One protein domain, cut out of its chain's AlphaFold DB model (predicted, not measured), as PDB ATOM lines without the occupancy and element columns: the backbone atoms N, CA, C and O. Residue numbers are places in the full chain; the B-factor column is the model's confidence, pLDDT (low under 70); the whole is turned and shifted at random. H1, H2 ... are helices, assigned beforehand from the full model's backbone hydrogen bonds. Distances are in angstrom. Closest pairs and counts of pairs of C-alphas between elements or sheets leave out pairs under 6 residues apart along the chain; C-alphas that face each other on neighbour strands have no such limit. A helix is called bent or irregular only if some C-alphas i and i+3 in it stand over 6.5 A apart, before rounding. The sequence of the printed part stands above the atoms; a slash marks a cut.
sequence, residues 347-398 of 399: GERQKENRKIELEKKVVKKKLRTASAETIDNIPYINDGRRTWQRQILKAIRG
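This is residues 347 to 398 of the 399 residues of the protein "ISLre2 family transposase" of Keratinibaculum paraultunense (UniProt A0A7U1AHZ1). The model is an open hook: one long straight helix, H1, sticks out as a free shaft, and after it the chain turns and folds back through the short helix H2 into a second, shorter helix, H3. H2 and H3 pack on each other to make the small curved end of the hook, and H1 has no contact with either of them. The printed part has 52 residues with three named helices, in the order H1, H2, H3, and no named strand; the class is all helix, with 37 residues in the named elements. It is only just extended, close to loose, with a radius of gyration of the C-alphas of 14.9 A, and its C-alphas span 46 by 23 by 12 A, an outline that is only just flat.

H1, residues 347 to 370, touches no helix. Residues 347 to 374, of which 347 to 370 belong to H1, stand free. A short link of 8 residues joins H1 to H2, residues 379 to 382, and the two helices are apart. A tight link of 5 residues then joins H2 to H3, residues 388 to 396. H2 and H3 touch, with 4 pairs of C-alphas within 8 A; their closest C-alphas are those of Ile 381 and Arg 390, 6.0 A apart. The centres of H2 and H3 are 10.6 A apart. H1 and H3 are apart. Residues 383 to 388, of which 388 belongs to H3, also stand free. In H1 and H3 every pair of O of residue i and N of residue i+4 is within hydrogen-bond range; H2, with 4 residues, is too short for such a pair, and its one pair of O of residue i and N of residue i+3 is within range.

H1 begins at C-alpha 347, at (-42.331, 58.271, 2.475), and runs 34.7 A to C-alpha 370, at (-36.732, 24.091, 1.176). H2 runs from Pro 379 to Asn 382. H3 runs 12.6 A from Trp 388 to C-alpha 396 of Ile 396, at (-38.040, 31.302, 14.330). No helix is bent.

The two C-alphas farthest apart are those of Gly 347 and Asp 383, at 46.2 A, while the first and last printed C-alphas, of Gly 347 and Gly 398, are 27.5 A apart. The printed part has no cut and no long link. The mean pLDDT of the printed part is 70.6, and 25 residues are under 70: residues 367 to 382, 384, 386, 389 and 393 to 398. The mean pLDDT is 78 in H1, 66 in H2 and 68 in H3.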
ATOM      1  N   GLY A 347     -42.085  59.042   3.694       86.12
ATOM      2  CA  GLY A 347     -42.331  58.271   2.475       86.12
ATOM      3  C   GLY A 347     -41.220  57.258   2.182       86.12
ATOM      4  O   GLY A 347     -41.513  56.102   1.882       86.12
ATOM      5  N   GLU A 348     -39.957  57.659   2.332       87.69
ATOM      6  CA  GLU A 348     -38.786  56.779   2.188       87.69
ATOM      7  C   GLU A 348     -38.846  55.600   3.161       87.69
ATOM      8  O   GLU A 348     -38.781  54.445   2.740       87.69
ATOM      9  N   ARG A 349     -39.119  55.870   4.443       85.69
ATOM     10  CA  ARG A 349     -39.254  54.825   5.466       85.69
ATOM     11  C   ARG A 349     -40.394  53.849   5.175       85.69
ATOM     12  O   ARG A 349     -40.267  52.654   5.419       85.69
ATOM     13  N   GLN A 350     -41.527  54.333   4.662       85.94
ATOM     14  CA  GLN A 350     -42.642  53.457   4.276       85.94
ATOM     15  C   GLN A 350     -42.261  52.536   3.113       85.94
ATOM     16  O   GLN A 350     -42.604  51.352   3.137       85.94
ATOM     17  N   LYS A 351     -41.536  53.055   2.114       86.31
ATOM     18  CA  LYS A 351     -41.025  52.254   0.992       86.31
ATOM     19  C   LYS A 351     -40.032  51.197   1.474       86.31
ATOM     20  O   LYS A 351     -40.152  50.037   1.087       86.31
ATOM     21  N   GLU A 352     -39.104  51.578   2.346       85.44
ATOM     22  CA  GLU A 352     -38.114  50.672   2.930       85.44
ATOM     23  C   GLU A 352     -38.773  49.569   3.770       85.44
ATOM     24  O   GLU A 352     -38.525  48.387   3.543       85.44
ATOM     25  N   ASN A 353     -39.712  49.927   4.652       84.31
ATOM     26  CA  ASN A 353     -40.480  48.953   5.432       84.31
ATOM     27  C   ASN A 353     -41.237  47.969   4.531       84.31
ATOM     28  O   ASN A 353     -41.229  46.766   4.788       84.31
ATOM     29  N   ARG A 354     -41.851  48.458   3.445       86.00
ATOM     30  CA  ARG A 354     -42.537  47.601   2.469       86.00
ATOM     31  C   ARG A 354     -41.563  46.644   1.777       86.00
ATOM     32  O   ARG A 354     -41.915  45.485   1.567       86.00
ATOM     33  N   LYS A 355     -40.349  47.096   1.444       84.56
ATOM     34  CA  LYS A 355     -39.291  46.244   0.881       84.56
ATOM     35  C   LYS A 355     -38.894  45.142   1.869       84.56
ATOM     36  O   LYS A 355     -38.931  43.971   1.499       84.56
ATOM     37  N   ILE A 356     -38.646  45.494   3.131       80.38
ATOM     38  CA  ILE A 356     -38.323  44.541   4.207       80.38
ATOM     39  C   ILE A 356     -39.454  43.518   4.401       80.38
ATOM     40  O   ILE A 356     -39.201  42.325   4.553       80.38
ATOM     41  N   GLU A 357     -40.719  43.946   4.388       83.00
ATOM     42  CA  GLU A 357     -41.862  43.029   4.493       83.00
ATOM     43  C   GLU A 357     -41.956  42.059   3.313       83.00
ATOM     44  O   GLU A 357     -42.246  40.874   3.508       83.00
ATOM     45  N   LEU A 358     -41.715  42.538   2.090       84.25
ATOM     46  CA  LEU A 358     -41.688  41.693   0.897       84.25
ATOM     47  C   LEU A 358     -40.538  40.683   0.961       84.25
ATOM     48  O   LEU A 358     -40.764  39.498   0.720       84.25
ATOM     49  N   GLU A 359     -39.341  41.109   1.364       81.19
ATOM     50  CA  GLU A 359     -38.186  40.228   1.569       81.19
ATOM     51  C   GLU A 359     -38.477  39.160   2.631       81.19
ATOM     52  O   GLU A 359     -38.276  37.971   2.378       81.19
ATOM     53  N   LYS A 360     -39.064  39.542   3.775       77.50
ATOM     54  CA  LYS A 360     -39.515  38.594   4.810       77.50
ATOM     55  C   LYS A 360     -40.507  37.569   4.256       77.50
ATOM     56  O   LYS A 360     -40.402  36.385   4.574       77.50
ATOM     57  N   LYS A 361     -41.456  37.989   3.410       81.06
ATOM     58  CA  LYS A 361     -42.409  37.077   2.749       81.06
ATOM     59  C   LYS A 361     -41.705  36.116   1.788       81.06
ATOM     60  O   LYS A 361     -42.025  34.927   1.797       81.06
ATOM     61  N   VAL A 362     -40.738  36.593   1.001       80.62
ATOM     62  CA  VAL A 362     -39.944  35.759   0.081       80.62
ATOM     63  C   VAL A 362     -39.104  34.739   0.849       80.62
ATOM     64  O   VAL A 362     -39.141  33.557   0.511       80.62
ATOM     65  N   VAL A 363     -38.408  35.157   1.911       75.88
ATOM     66  CA  VAL A 363     -37.629  34.262   2.782       75.88
ATOM     67  C   VAL A 363     -38.537  33.210   3.417       75.88
ATOM     68  O   VAL A 363     -38.244  32.022   3.324       75.88
ATOM     69  N   LYS A 364     -39.691  33.609   3.972       73.50
ATOM     70  CA  LYS A 364     -40.669  32.674   4.553       73.50
ATOM     71  C   LYS A 364     -41.202  31.673   3.523       73.50
ATOM     72  O   LYS A 364     -41.397  30.507   3.857       73.50
ATOM     73  N   LYS A 365     -41.416  32.097   2.270       73.25
ATOM     74  CA  LYS A 365     -41.831  31.209   1.171       73.25
ATOM     75  C   LYS A 365     -40.720  30.222   0.793       73.25
ATOM     76  O   LYS A 365     -40.999  29.033   0.680       73.25
ATOM     77  N   LYS A 366     -39.475  30.689   0.645       70.69
ATOM     78  CA  LYS A 366     -38.313  29.831   0.351       70.69
ATOM     79  C   LYS A 366     -38.055  28.817   1.464       70.69
ATOM     80  O   LYS A 366     -37.898  27.646   1.154       70.69
ATOM     81  N   LEU A 367     -38.105  29.232   2.733       62.28
ATOM     82  CA  LEU A 367     -37.992  28.328   3.883       62.28
ATOM     83  C   LEU A 367     -39.056  27.226   3.829       62.28
ATOM     84  O   LEU A 367     -38.704  26.059   3.880       62.28
ATOM     85  N   ARG A 368     -40.328  27.579   3.588       62.25
ATOM     86  CA  ARG A 368     -41.423  26.600   3.417       62.25
ATOM     87  C   ARG A 368     -41.250  25.637   2.238       62.25
ATOM     88  O   ARG A 368     -41.900  24.605   2.226       62.25
ATOM     89  N   THR A 369     -40.469  26.006   1.222       63.66
ATOM     90  CA  THR A 369     -40.253  25.168   0.028       63.66
ATOM     91  C   THR A 369     -38.993  24.309   0.174       63.66
ATOM     92  O   THR A 369     -38.940  23.211  -0.362       63.66
ATOM     93  N   ALA A 370     -37.983  24.798   0.903       58.44
ATOM     94  CA  ALA A 370     -36.732  24.091   1.176       58.44
ATOM     95  C   ALA A 370     -36.847  23.090   2.339       58.44
ATOM     96  O   ALA A 370     -36.137  22.091   2.345       58.44
ATOM     97  N   SER A 371     -37.742  23.327   3.304       53.44
ATOM     98  CA  SER A 371     -38.100  22.345   4.326       53.44
ATOM     99  C   SER A 371     -39.449  21.706   3.980       53.44
ATOM    100  O   SER A 371     -40.487  22.353   4.083       53.44
ATOM    101  N   ALA A 372     -39.457  20.417   3.626       52.09
ATOM    102  CA  ALA A 372     -40.687  19.608   3.648       52.09
ATOM    103  C   ALA A 372     -41.221  19.419   5.087       52.09
ATOM    104  O   ALA A 372     -42.331  18.933   5.294       52.09
ATOM    105  N   GLU A 373     -40.433  19.829   6.085       52.88
ATOM    106  CA  GLU A 373     -40.851  19.961   7.471       52.88
ATOM    107  C   GLU A 373     -41.779  21.168   7.652       52.88
ATOM    108  O   GLU A 373     -41.397  22.331   7.488       52.88
ATOM    109  N   THR A 374     -43.027  20.893   8.017       54.03
ATOM    110  CA  THR A 374     -43.880  21.874   8.682       54.03
ATOM    111  C   THR A 374     -43.345  22.059  10.101       54.03
ATOM    112  O   THR A 374     -43.121  21.083  10.788       54.03
ATOM    113  N   ILE A 375     -43.155  23.286  10.602       52.09
ATOM    114  CA  ILE A 375     -42.622  23.532  11.970       52.09
ATOM    115  C   ILE A 375     -43.390  22.751  13.070       52.09
ATOM    116  O   ILE A 375     -42.841  22.476  14.136       52.09
ATOM    117  N   ASP A 376     -44.642  22.364  12.810       53.06
ATOM    118  CA  ASP A 376     -45.473  21.538  13.693       53.06
ATOM    119  C   ASP A 376     -45.119  20.033  13.698       53.06
ATOM    120  O   ASP A 376     -45.582  19.315  14.584       53.06
ATOM    121  N   ASN A 377     -44.286  19.550  12.770       59.62
ATOM    122  CA  ASN A 377     -43.850  18.154  12.672       59.62
ATOM    123  C   ASN A 377     -42.477  17.874  13.309       59.62
ATOM    124  O   ASN A 377     -42.072  16.716  13.341       59.62
ATOM    125  N   ILE A 378     -41.787  18.891  13.844       65.81
ATOM    126  CA  ILE A 378     -40.482  18.735  14.503       65.81
ATOM    127  C   ILE A 378     -40.713  18.208  15.931       65.81
ATOM    128  O   ILE A 378     -41.124  18.982  16.808       65.81
ATOM    129  N   PRO A 379     -40.414  16.927  16.235       64.38
ATOM    130  CA  PRO A 379     -40.770  16.317  17.522       64.38
ATOM    131  C   PRO A 379     -40.124  17.043  18.711       64.38
ATOM    132  O   PRO A 379     -40.737  17.214  19.764       64.38
ATOM    133  N   TYR A 380     -38.917  17.574  18.502       68.44
ATOM    134  CA  TYR A 380     -38.136  18.305  19.501       68.44
ATOM    135  C   TYR A 380     -38.794  19.621  19.974       68.44
ATOM    136  O   TYR A 380     -38.527  20.103  21.076       68.44
ATOM    137  N   ILE A 381     -39.685  20.222  19.173       65.56
ATOM    138  CA  ILE A 381     -40.434  21.432  19.561       65.56
ATOM    139  C   ILE A 381     -41.640  21.076  20.460       65.56
ATOM    140  O   ILE A 381     -42.003  21.873  21.347       65.56
ATOM    141  N   ASN A 382     -42.198  19.869  20.279       67.31
ATOM    142  CA  ASN A 382     -43.418  19.357  20.920       67.31
ATOM    143  C   ASN A 382     -43.160  18.512  22.191       67.31
ATOM    144  O   ASN A 382     -44.041  18.415  23.035       67.31
ATOM    145  N   ASP A 383     -41.939  18.012  22.395       71.00
ATOM    146  CA  ASP A 383     -41.458  17.175  23.525       71.00
ATOM    147  C   ASP A 383     -41.441  17.877  24.914       71.00
ATOM    148  O   ASP A 383     -40.887  17.387  25.888       71.00
ATOM    149  N   GLY A 384     -42.059  19.051  25.077       64.88
ATOM    150  CA  GLY A 384     -42.265  19.675  26.399       64.88
ATOM    151  C   GLY A 384     -41.016  20.240  27.109       64.88
ATOM    152  O   GLY A 384     -41.151  21.213  27.856       64.88
ATOM    153  N   ARG A 385     -39.800  19.760  26.815       75.56
ATOM    154  CA  ARG A 385     -38.525  20.154  27.456       75.56
ATOM    155  C   ARG A 385     -38.168  21.626  27.229       75.56
ATOM    156  O   ARG A 385     -38.379  22.162  26.144       75.56
ATOM    157  N   ARG A 386     -37.625  22.327  28.230       69.31
ATOM    158  CA  ARG A 386     -37.214  23.745  28.120       69.31
ATOM    159  C   ARG A 386     -35.706  23.861  27.877       69.31
ATOM    160  O   ARG A 386     -34.947  24.033  28.821       69.31
ATOM    161  N   THR A 387     -35.283  23.783  26.618       78.62
ATOM    162  CA  THR A 387     -33.878  23.967  26.204       78.62
ATOM    163  C   THR A 387     -33.683  25.266  25.414       78.62
ATOM    164  O   THR A 387     -34.633  25.796  24.828       78.62
ATOM    165  N   TRP A 388     -32.452  25.788  25.380       70.56
ATOM    166  CA  TRP A 388     -32.100  26.998  24.621       70.56
ATOM    167  C   TRP A 388     -32.323  26.811  23.113       70.56
ATOM    168  O   TRP A 388     -32.893  27.678  22.451       70.56
ATOM    169  N   GLN A 389     -32.003  25.624  22.591       69.44
ATOM    170  CA  GLN A 389     -32.254  25.249  21.200       69.44
ATOM    171  C   GLN A 389     -33.751  25.322  20.858       69.44
ATOM    172  O   GLN A 389     -34.129  25.865  19.822       69.44
ATOM    173  N   ARG A 390     -34.634  24.864  21.760       72.50
ATOM    174  CA  ARG A 390     -36.090  24.982  21.574       72.50
ATOM    175  C   ARG A 390     -36.560  26.436  21.584       72.50
ATOM    176  O   ARG A 390     -37.473  26.773  20.835       72.50
ATOM    177  N   GLN A 391     -35.983  27.295  22.423       71.56
ATOM    178  CA  GLN A 391     -36.341  28.719  22.455       71.56
ATOM    179  C   GLN A 391     -35.962  29.423  21.148       71.56
ATOM    180  O   GLN A 391     -36.772  30.180  20.619       71.56
ATOM    181  N   ILE A 392     -34.792  29.106  20.588       72.44
ATOM    182  CA  ILE A 392     -34.362  29.595  19.270       72.44
ATOM    183  C   ILE A 392     -35.332  29.120  18.178       72.44
ATOM    184  O   ILE A 392     -35.837  29.930  17.403       72.44
ATOM    185  N   LEU A 393     -35.672  27.826  18.157       68.12
ATOM    186  CA  LEU A 393     -36.617  27.263  17.185       68.12
ATOM    187  C   LEU A 393     -38.034  27.856  17.327       68.12
ATOM    188  O   LEU A 393     -38.703  28.117  16.327       68.12
ATOM    189  N   LYS A 394     -38.485  28.149  18.556       66.62
ATOM    190  CA  LYS A 394     -39.744  28.870  18.809       66.62
ATOM    191  C   LYS A 394     -39.693  30.338  18.378       66.62
ATOM    192  O   LYS A 394     -40.700  30.836  17.894       66.62
ATOM    193  N   ALA A 395     -38.560  31.022  18.507       64.12
ATOM    194  CA  ALA A 395     -38.414  32.395  18.022       64.12
ATOM    195  C   ALA A 395     -38.484  32.461  16.484       64.12
ATOM    196  O   ALA A 395     -39.104  33.364  15.927       64.12
ATOM    197  N   ILE A 396     -37.940  31.450  15.793       60.19
ATOM    198  CA  ILE A 396     -38.040  31.302  14.330       60.19
ATOM    199  C   ILE A 396     -39.488  31.018  13.882       60.19
ATOM    200  O   ILE A 396     -39.899  31.475  12.813       60.19
ATOM    201  N   ARG A 397     -40.295  30.331  14.711       59.03
ATOM    202  CA  ARG A 397     -41.743  30.112  14.486       59.03
ATOM    203  C   ARG A 397     -42.539  31.427  14.402       59.03
ATOM    204  O   ARG A 397     -43.606  31.436  13.790       59.03
ATOM    205  N   GLY A 398     -41.999  32.525  14.934       50.41
ATOM    206  CA  GLY A 398     -42.665  33.820  15.013       50.41
ATOM    207  C   GLY A 398     -43.654  33.842  16.173       50.41
ATOM    208  O   GLY A 398     -44.809  33.456  16.008       50.41
TER     209      GLY A 398